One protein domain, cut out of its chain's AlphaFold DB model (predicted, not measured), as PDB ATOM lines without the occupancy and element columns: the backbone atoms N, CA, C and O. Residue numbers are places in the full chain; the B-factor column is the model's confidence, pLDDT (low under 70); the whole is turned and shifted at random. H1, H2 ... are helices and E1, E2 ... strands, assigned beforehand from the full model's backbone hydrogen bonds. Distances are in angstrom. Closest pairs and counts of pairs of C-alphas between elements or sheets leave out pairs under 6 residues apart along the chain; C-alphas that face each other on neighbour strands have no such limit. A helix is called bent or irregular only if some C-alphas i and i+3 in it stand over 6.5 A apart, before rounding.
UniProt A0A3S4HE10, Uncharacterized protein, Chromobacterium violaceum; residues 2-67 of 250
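Overview. This is residues 2 to 67 of the 250 residues of an uncharacterized protein of Chromobacterium violaceum (UniProt A0A3S4HE10). A curled sheet of four antiparallel strands, made by a chain that folds back and forth in order, has one short helix, H1, beside its E3 and E4 end, at the level of the strands and not over them. E1, E2 and E3 make the longer part of the sheet, E4 is a short strand at its edge, and the first residues with Leu 2 and the loop with Arg 21 make the two ends of an elongated whole. The printed part has 66 residues, with four named strands and then one named helix along the chain, E1 E2 E3 E4 H1; the order across the sheet is E1, E2, E3, E4, and the class is mixed, helices and strands. The whole is loose, with a radius of gyration of the C-alphas of 13.6 A, and its C-alphas span 48 by 25 by 16 A.

Along the chain. The printed part opens with residues 2 to 8, which hold no named element. E1 is residues 9 to 14, from C-alpha 9 at (-37.118, -55.837, 49.395), and measures 16.3 A from first to last C-alpha. E2 is residues 26 to 31, 16.0 A long. E3 is residues 37 to 44, the longest strand with 8 residues, and runs 21.9 A from C-alpha 37 at (-45.956, -50.544, 50.191) to C-alpha 44. E4 is residues 49 to 52, 9.9 A long. H1 is residues 55 to 65, 14.9 A long, and ends with C-alpha 65 at (-37.350, -40.526, 52.225); it is not bent.

Arrangement. The four strands form a meander, each strand the antiparallel neighbour of the one before. E1, an edge strand, and E2 are a hairpin with 159 degrees between their directions; C-alphas 12 and 28 face each other at 4.6 A, and N 11 and O 29 are within hydrogen-bond range at 2.8 A. E2 and E3, the inner strands, are a hairpin at 163 degrees, with N 28 and O 39 within hydrogen-bond range at 2.9 A and N 39 and O 28 at 2.8 A. E3 and E4 are a hairpin at 137 degrees, with N 42 and O 51 within hydrogen-bond range at 2.9 A. The pairing is staggered: E3 pairs with E2 over residues 37 to 41 and with E4 over residues 41 to 44. E4 is the other edge strand, and E1 and E4 are apart. The sheet is strongly twisted, its C-alphas up to 5.4 A off the best plane, and curled, with the way across it turning by 95 degrees. H1 is on the sheet with 20 pairs of C-alphas within 10 A, and at a height over the sheet of 1.6 A it stands at the sheet's level. The closest C-alphas of H1 and E4 are those of Ser 58 and Cys 52, 5.2 A apart; those of H1 and E3 are Cys 57 and Phe 39, 6.1 A apart. In H1, 6 of 7 O i to N i+4 pairs are within hydrogen-bond range.

Size, cuts and confidence. The two C-alphas farthest apart are those of Leu 2 and Arg 21, at 47.9 A. The printed part has no cut. The link from E1 to E2, 11 residues, is long, and the links from E2 to E3, from E3 to E4 and from E4 to H1 are tight. The mean pLDDT of the printed part is 71.7; 22 residues are under 70, namely residues 2 to 12, 32 to 35 and 61 to 67.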
ATOM      1  N   LEU A   2     -37.448 -66.560  64.685       24.58
ATOM      2  CA  LEU A   2     -37.683 -65.321  65.434       24.58
ATOM      3  C   LEU A   2     -37.525 -64.184  64.394       24.58
ATOM      4  O   LEU A   2     -36.729 -64.375  63.476       24.58
ATOM      5  N   PRO A   3     -38.333 -63.113  64.454       30.88
ATOM      6  CA  PRO A   3     -38.578 -62.213  63.323       30.88
ATOM      7  C   PRO A   3     -37.526 -61.097  63.156       30.88
ATOM      8  O   PRO A   3     -36.987 -60.609  64.146       30.88
ATOM      9  N   ASP A   4     -37.310 -60.731  61.886       41.72
ATOM     10  CA  ASP A   4     -36.542 -59.612  61.309       41.72
ATOM     11  C   ASP A   4     -36.935 -58.206  61.796       41.72
ATOM     12  O   ASP A   4     -38.111 -57.947  62.062       41.72
ATOM     13  N   GLU A   5     -35.983 -57.268  61.740       41.44
ATOM     14  CA  GLU A   5     -36.242 -55.822  61.636       41.44
ATOM     15  C   GLU A   5     -35.192 -55.218  60.669       41.44
ATOM     16  O   GLU A   5     -34.071 -54.964  61.078       41.44
ATOM     17  N   ASP A   6     -35.406 -55.025  59.363       51.03
ATOM     18  CA  ASP A   6     -36.660 -54.708  58.669       51.03
ATOM     19  C   ASP A   6     -36.803 -55.340  57.260       51.03
ATOM     20  O   ASP A   6     -37.730 -54.968  56.556       51.03
ATOM     21  N   GLY A   7     -35.969 -56.300  56.833       53.72
ATOM     22  CA  GLY A   7     -36.240 -57.237  55.713       53.72
ATOM     23  C   GLY A   7     -36.929 -56.682  54.448       53.72
ATOM     24  O   GLY A   7     -37.756 -57.376  53.849       53.72
ATOM     25  N   ALA A   8     -36.671 -55.424  54.082       58.75
ATOM     26  CA  ALA A   8     -37.407 -54.720  53.043       58.75
ATOM     27  C   ALA A   8     -36.752 -54.980  51.687       58.75
ATOM     28  O   ALA A   8     -35.607 -54.618  51.450       58.75
ATOM     29  N   ARG A   9     -37.500 -55.604  50.784       57.09
ATOM     30  CA  ARG A   9     -37.118 -55.837  49.395       57.09
ATOM     31  C   ARG A   9     -37.812 -54.829  48.497       57.09
ATOM     32  O   ARG A   9     -39.033 -54.678  48.569       57.09
ATOM     33  N   TYR A  10     -37.030 -54.205  47.631       66.44
ATOM     34  CA  TYR A  10     -37.467 -53.221  46.656       66.44
ATOM     35  C   TYR A  10     -37.550 -53.893  45.291       66.44
ATOM     36  O   TYR A  10     -36.633 -54.584  44.860       66.44
ATOM     37  N   ASP A  11     -38.692 -53.753  44.641       64.31
ATOM     38  CA  ASP A  11     -38.962 -54.334  43.336       64.31
ATOM     39  C   ASP A  11     -39.531 -53.231  42.451       64.31
ATOM     40  O   ASP A  11     -40.664 -52.771  42.645       64.31
ATOM     41  N   TYR A  12     -38.699 -52.759  41.529       68.62
ATOM     42  CA  TYR A  12     -39.084 -51.785  40.525       68.62
ATOM     43  C   TYR A  12     -39.629 -52.518  39.308       68.62
ATOM     44  O   TYR A  12     -38.936 -53.264  38.625       68.62
ATOM     45  N   GLN A  13     -40.901 -52.273  39.018       75.56
ATOM     46  CA  GLN A  13     -41.585 -52.873  37.888       75.56
ATOM     47  C   GLN A  13     -42.009 -51.795  36.907       75.56
ATOM     48  O   GLN A  13     -42.823 -50.916  37.214       75.56
ATOM     49  N   MET A  14     -41.482 -51.900  35.695       78.19
ATOM     50  CA  MET A  14     -41.987 -51.162  34.552       78.19
ATOM     51  C   MET A  14     -43.401 -51.650  34.213       78.19
ATOM     52  O   MET A  14     -43.678 -52.852  34.191       78.19
ATOM     53  N   ALA A  15     -44.317 -50.726  33.930       80.12
ATOM     54  CA  ALA A  15     -45.640 -51.094  33.442       80.12
ATOM     55  C   ALA A  15     -45.548 -51.882  32.123       80.12
ATOM     56  O   ALA A  15     -44.664 -51.665  31.301       80.12
ATOM     57  N   ALA A  16     -46.515 -52.765  31.863       75.75
ATOM     58  CA  ALA A  16     -46.538 -53.542  30.621       75.75
ATOM     59  C   ALA A  16     -46.796 -52.693  29.360       75.75
ATOM     60  O   ALA A  16     -46.613 -53.177  28.244       75.75
ATOM     61  N   GLN A  17     -47.276 -51.457  29.521       78.69
ATOM     62  CA  GLN A  17     -47.603 -50.534  28.437       78.69
ATOM     63  C   GLN A  17     -47.119 -49.122  28.788       78.69
ATOM     64  O   GLN A  17     -47.219 -48.732  29.959       78.69
ATOM     65  N   PRO A  18     -46.636 -48.352  27.798       75.50
ATOM     66  CA  PRO A  18     -46.295 -46.955  28.000       75.50
ATOM     67  C   PRO A  18     -47.556 -46.114  28.218       75.50
ATOM     68  O   PRO A  18     -48.671 -46.500  27.853       75.50
ATOM     69  N   ASP A  19     -47.381 -44.935  28.807       81.19
ATOM     70  CA  ASP A  19     -48.433 -43.933  28.863       81.19
ATOM     71  C   ASP A  19     -48.664 -43.276  27.487       81.19
ATOM     72  O   ASP A  19     -47.977 -43.553  26.501       81.19
ATOM     73  N   ALA A  20     -49.644 -42.372  27.406       79.19
ATOM     74  CA  ALA A  20     -49.993 -41.686  26.159       79.19
ATOM     75  C   ALA A  20     -48.843 -40.859  25.541       79.19
ATOM     76  O   ALA A  20     -48.951 -40.433  24.393       79.19
ATOM     77  N   ARG A  21     -47.769 -40.608  26.294       77.00
ATOM     78  CA  ARG A  21     -46.587 -39.838  25.884       77.00
ATOM     79  C   ARG A  21     -45.406 -40.743  25.532       77.00
ATOM     80  O   ARG A  21     -44.355 -40.244  25.145       77.00
ATOM     81  N   GLY A  22     -45.579 -42.059  25.641       78.75
ATOM     82  CA  GLY A  22     -44.551 -43.047  25.350       78.75
ATOM     83  C   GLY A  22     -43.668 -43.394  26.544       78.75
ATOM     84  O   GLY A  22     -42.851 -44.283  26.403       78.75
ATOM     85  N   PHE A  23     -43.830 -42.770  27.715       80.56
ATOM     86  CA  PHE A  23     -43.026 -43.120  28.891       80.56
ATOM     87  C   PHE A  23     -43.675 -44.258  29.659       80.56
ATOM     88  O   PHE A  23     -44.884 -44.245  29.888       80.56
ATOM     89  N   TYR A  24     -42.879 -45.216  30.114       83.19
ATOM     90  CA  TYR A  24     -43.396 -46.319  30.910       83.19
ATOM     91  C   TYR A  24     -43.548 -45.898  32.374       83.19
ATOM     92  O   TYR A  24     -42.552 -45.529  32.997       83.19
ATOM     93  N   PRO A  25     -44.758 -45.936  32.964       86.00
ATOM     94  CA  PRO A  25     -44.909 -45.753  34.402       86.00
ATOM     95  C   PRO A  25     -44.105 -46.799  35.178       86.00
ATOM     96  O   PRO A  25     -44.028 -47.958  34.761       86.00
ATOM     97  N   LEU A  26     -43.551 -46.399  36.321       84.19
ATOM     98  CA  LEU A  26     -42.806 -47.289  37.208       84.19
ATOM     99  C   LEU A  26     -43.622 -47.569  38.463       84.19
ATOM    100  O   LEU A  26     -44.284 -46.683  39.004       84.19
ATOM    101  N   THR A  27     -43.574 -48.804  38.943       84.56
ATOM    102  CA  THR A  27     -44.107 -49.178  40.249       84.56
ATOM    103  C   THR A  27     -42.956 -49.634  41.122       84.56
ATOM    104  O   THR A  27     -42.333 -50.639  40.815       84.56
ATOM    105  N   LEU A  28     -42.704 -48.930  42.221       78.94
ATOM    106  CA  LEU A  28     -41.856 -49.436  43.293       78.94
ATOM    107  C   LEU A  28     -42.732 -50.238  44.241       78.94
ATOM    108  O   LEU A  28     -43.680 -49.703  44.824       78.94
ATOM    109  N   LYS A  29     -42.424 -51.514  44.415       79.25
ATOM    110  CA  LYS A  29     -43.025 -52.355  45.438       79.25
ATOM    111  C   LYS A  29     -41.988 -52.632  46.514       79.25
ATOM    112  O   LYS A  29     -40.924 -53.157  46.232       79.25
ATOM    113  N   ILE A  30     -42.330 -52.287  47.746       74.75
ATOM    114  CA  ILE A  30     -41.528 -52.549  48.934       74.75
ATOM    115  C   ILE A  30     -42.219 -53.683  49.688       74.75
ATOM    116  O   ILE A  30     -43.380 -53.548  50.089       74.75
ATOM    117  N   THR A  31     -41.552 -54.817  49.844       73.75
ATOM    118  CA  THR A  31     -42.070 -55.981  50.574       73.75
ATOM    119  C   THR A  31     -41.214 -56.262  51.792       73.75
ATOM    120  O   THR A  31     -40.008 -56.356  51.647       73.75
ATOM    121  N   GLY A  32     -41.835 -56.464  52.953       62.19
ATOM    122  CA  GLY A  32     -41.110 -56.618  54.215       62.19
ATOM    123  C   GLY A  32     -40.871 -55.281  54.917       62.19
ATOM    124  O   GLY A  32     -40.980 -54.209  54.315       62.19
ATOM    125  N   GLY A  33     -40.659 -55.367  56.227       67.75
ATOM    126  CA  GLY A  33     -40.460 -54.224  57.109       67.75
ATOM    127  C   GLY A  33     -41.697 -53.384  57.402       67.75
ATOM    128  O   GLY A  33     -42.770 -53.534  56.804       67.75
ATOM    129  N   LYS A  34     -41.539 -52.432  58.325       61.03
ATOM    130  CA  LYS A  34     -42.593 -51.485  58.747       61.03
ATOM    131  C   LYS A  34     -43.081 -50.564  57.623       61.03
ATOM    132  O   LYS A  34     -44.098 -49.890  57.780       61.03
ATOM    133  N   ARG A  35     -42.368 -50.524  56.492       63.19
ATOM    134  CA  ARG A  35     -42.579 -49.587  55.378       63.19
ATOM    135  C   ARG A  35     -43.048 -50.261  54.082       63.19
ATOM    136  O   ARG A  35     -43.074 -49.611  53.038       63.19
ATOM    137  N   ALA A  36     -43.468 -51.530  54.144       73.12
ATOM    138  CA  ALA A  36     -44.004 -52.255  52.995       73.12
ATOM    139  C   ALA A  36     -45.136 -51.475  52.294       73.12
ATOM    140  O   ALA A  36     -46.045 -50.915  52.920       73.12
ATOM    141  N   GLY A  37     -45.096 -51.424  50.966       79.06
ATOM    142  CA  GLY A  37     -45.956 -50.544  50.191       79.06
ATOM    143  C   GLY A  37     -45.792 -50.693  48.692       79.06
ATOM    144  O   GLY A  37     -44.928 -51.408  48.207       79.06
ATOM    145  N   SER A  38     -46.652 -50.011  47.945       83.38
ATOM    146  CA  SER A  38     -46.508 -49.884  46.501       83.38
ATOM    147  C   SER A  38     -46.717 -48.428  46.125       83.38
ATOM    148  O   SER A  38     -47.716 -47.822  46.516       83.38
ATOM    149  N   PHE A  39     -45.756 -47.883  45.394       83.44
ATOM    150  CA  PHE A  39     -45.716 -46.504  44.942       83.44
ATOM    151  C   PHE A  39     -45.712 -46.517  43.425       83.44
ATOM    152  O   PHE A  39     -44.924 -47.230  42.806       83.44
ATOM    153  N   ARG A  40     -46.615 -45.747  42.826       86.38
ATOM    154  CA  ARG A  40     -46.664 -45.577  41.378       86.38
ATOM    155  C   ARG A  40     -46.061 -44.245  41.020       86.38
ATOM    156  O   ARG A  40     -46.409 -43.230  41.617       86.38
ATOM    157  N   PHE A  41     -45.214 -44.260  40.012       85.50
ATOM    158  CA  PHE A  41     -44.562 -43.084  39.492       85.50
ATOM    159  C   PHE A  41     -44.923 -42.899  38.027       85.50
ATOM    160  O   PHE A  41     -44.918 -43.844  37.232       85.50
ATOM    161  N   ARG A  42     -45.210 -41.653  37.658       87.62
ATOM    162  CA  ARG A  42     -45.374 -41.237  36.267       87.62
ATOM    163  C   ARG A  42     -44.282 -40.260  35.900       87.62
ATOM    164  O   ARG A  42     -43.890 -39.429  36.710       87.62
ATOM    165  N   PHE A  43     -43.833 -40.340  34.657       82.81
ATOM    166  CA  PHE A  43     -42.855 -39.395  34.161       82.81
ATOM    167  C   PHE A  43     -43.484 -38.003  34.009       82.81
ATOM    168  O   PHE A  43     -44.538 -37.844  33.377       82.81
ATOM    169  N   ASP A  44     -42.860 -36.993  34.607       83.25
ATOM    170  CA  ASP A  44     -43.221 -35.591  34.444       83.25
ATOM    171  C   ASP A  44     -42.273 -34.945  33.426       83.25
ATOM    172  O   ASP A  44     -41.072 -34.838  33.646       83.25
ATOM    173  N   GLU A  45     -42.806 -34.489  32.292       77.94
ATOM    174  CA  GLU A  45     -41.990 -33.909  31.216       77.94
ATOM    175  C   GLU A  45     -41.505 -32.479  31.508       77.94
ATOM    176  O   GLU A  45     -40.624 -31.950  30.819       77.94
ATOM    177  N   LYS A  46     -42.083 -31.807  32.507       76.75
ATOM    178  CA  LYS A  46     -41.617 -30.481  32.915       76.75
ATOM    179  C   LYS A  46     -40.365 -30.627  33.770       76.75
ATOM    180  O   LYS A  46     -39.379 -29.950  33.485       76.75
ATOM    181  N   GLN A  47     -40.412 -31.533  34.744       72.50
ATOM    182  CA  GLN A  47     -39.336 -31.839  35.691       72.50
ATOM    183  C   GLN A  47     -38.365 -32.912  35.195       72.50
ATOM    184  O   GLN A  47     -37.373 -33.184  35.858       72.50
ATOM    185  N   TRP A  48     -38.667 -33.541  34.060       73.06
ATOM    186  CA  TRP A  48     -37.864 -34.581  33.421       73.06
ATOM    187  C   TRP A  48     -37.440 -35.722  34.361       73.06
ATOM    188  O   TRP A  48     -36.340 -36.261  34.276       73.06
ATOM    189  N   SER A  49     -38.349 -36.092  35.261       73.62
ATOM    190  CA  SER A  49     -38.141 -37.077  36.322       73.62
ATOM    191  C   SER A  49     -39.435 -37.838  36.615       73.62
ATOM    192  O   SER A  49     -40.538 -37.405  36.266       73.62
ATOM    193  N   TYR A  50     -39.309 -39.003  37.248       79.50
ATOM    194  CA  TYR A  50     -40.459 -39.757  37.736       79.50
ATOM    195  C   TYR A  50     -41.008 -39.128  39.012       79.50
ATOM    196  O   TYR A  50     -40.306 -39.005  40.010       79.50
ATOM    197  N   GLN A  51     -42.286 -38.769  38.977       84.44
ATOM    198  CA  GLN A  51     -43.001 -38.166  40.092       84.44
ATOM    199  C   GLN A  51     -44.060 -39.125  40.620       84.44
ATOM    200  O   GLN A  51     -44.702 -39.853  39.855       84.44
ATOM    201  N   CYS A  52     -44.239 -39.121  41.939       85.62
ATOM    202  CA  CYS A  52     -45.257 -39.928  42.600       85.62
ATOM    203  C   CYS A  52     -46.648 -39.595  42.031       85.62
ATOM    204  O   CYS A  52     -47.011 -38.428  41.880       85.62
ATOM    205  N   GLU A  53     -47.436 -40.619  41.697       85.81
ATOM    206  CA  GLU A  53     -48.744 -40.471  41.053       85.81
ATOM    207  C   GLU A  53     -49.795 -39.969  42.061       85.81
ATOM    208  O   GLU A  53     -50.595 -40.729  42.608       85.81
ATOM    209  N   GLY A  54     -49.783 -38.658  42.309       80.44
ATOM    210  CA  GLY A  54     -50.722 -37.952  43.179       80.44
ATOM    211  C   GLY A  54     -50.210 -37.700  44.601       80.44
ATOM    212  O   GLY A  54     -49.216 -38.270  45.051       80.44
ATOM    213  N   GLN A  55     -50.935 -36.840  45.325       76.50
ATOM    214  CA  GLN A  55     -50.533 -36.337  46.643       76.50
ATOM    215  C   GLN A  55     -50.333 -37.459  47.671       76.50
ATOM    216  O   GLN A  55     -49.335 -37.469  48.373       76.50
ATOM    217  N   ALA A  56     -51.210 -38.467  47.689       75.50
ATOM    218  CA  ALA A  56     -51.102 -39.589  48.622       75.50
ATOM    219  C   ALA A  56     -49.849 -40.460  48.397       75.50
ATOM    220  O   ALA A  56     -49.321 -41.032  49.347       75.50
ATOM    221  N   CYS A  57     -49.375 -40.572  47.150       81.75
ATOM    222  CA  CYS A  57     -48.091 -41.210  46.863       81.75
ATOM    223  C   CYS A  57     -46.955 -40.324  47.373       81.75
ATOM    224  O   CYS A  57     -46.077 -40.814  48.074       81.75
ATOM    225  N   SER A  58     -47.010 -39.025  47.056       76.69
ATOM    226  CA  SER A  58     -45.982 -38.056  47.435       76.69
ATOM    227  C   SER A  58     -45.804 -37.972  48.948       76.69
ATOM    228  O   SER A  58     -44.686 -38.125  49.414       76.69
ATOM    229  N   ASP A  59     -46.885 -37.801  49.711       76.50
ATOM    230  CA  ASP A  59     -46.833 -37.668  51.172       76.50
ATOM    231  C   ASP A  59     -46.189 -38.909  51.804       76.50
ATOM    232  O   ASP A  59     -45.279 -38.808  52.624       76.50
ATOM    233  N   ARG A  60     -46.601 -40.096  51.341       72.88
ATOM    234  CA  ARG A  60     -46.084 -41.379  51.824       72.88
ATOM    235  C   ARG A  60     -44.629 -41.624  51.404       72.88
ATOM    236  O   ARG A  60     -43.880 -42.259  52.139       72.88
ATOM    237  N   TYR A  61     -44.231 -41.163  50.220       67.81
ATOM    238  CA  TYR A  61     -42.858 -41.280  49.726       67.81
ATOM    239  C   TYR A  61     -41.916 -40.294  50.430       67.81
ATOM    240  O   TYR A  61     -40.800 -40.664  50.787       67.81
ATOM    241  N   THR A  62     -42.367 -39.066  50.698       67.56
ATOM    242  CA  THR A  62     -41.614 -38.069  51.469       67.56
ATOM    243  C   THR A  62     -41.380 -38.549  52.900       67.56
ATOM    244  O   THR A  62     -40.230 -38.568  53.336       67.56
ATOM    245  N   GLU A  63     -42.424 -39.048  53.575       65.50
ATOM    246  CA  GLU A  63     -42.331 -39.659  54.911       65.50
ATOM    247  C   GLU A  63     -41.338 -40.839  54.949       65.50
ATOM    248  O   GLU A  63     -40.617 -41.022  55.929       65.50
ATOM    249  N   TRP A  64     -41.243 -41.617  53.864       64.94
ATOM    250  CA  TRP A  64     -40.219 -42.655  53.708       64.94
ATOM    251  C   TRP A  64     -38.802 -42.070  53.535       64.94
ATOM    252  O   TRP A  64     -37.861 -42.536  54.180       64.94
ATOM    253  N   SER A  65     -38.647 -41.045  52.691       56.81
ATOM    254  CA  SER A  65     -37.350 -40.526  52.225       56.81
ATOM    255  C   SER A  65     -36.537 -39.746  53.267       56.81
ATOM    256  O   SER A  65     -35.337 -39.546  53.071       56.81
ATOM    257  N   GLU A  66     -37.177 -39.301  54.352       54.19
ATOM    258  CA  GLU A  66     -36.581 -38.464  55.406       54.19
ATOM    259  C   GLU A  66     -36.070 -39.274  56.618       54.19
ATOM    260  O   GLU A  66     -35.507 -38.700  57.547       54.19
ATOM    261  N   GLY A  67     -36.222 -40.607  56.618       46.56
ATOM    262  CA  GLY A  67     -35.903 -41.466  57.770       46.56
ATOM    263  C   GLY A  67     -35.122 -42.742  57.446       46.56
ATOM    264  O   GLY A  67     -35.367 -43.763  58.094       46.56
TER     265      GLY A  67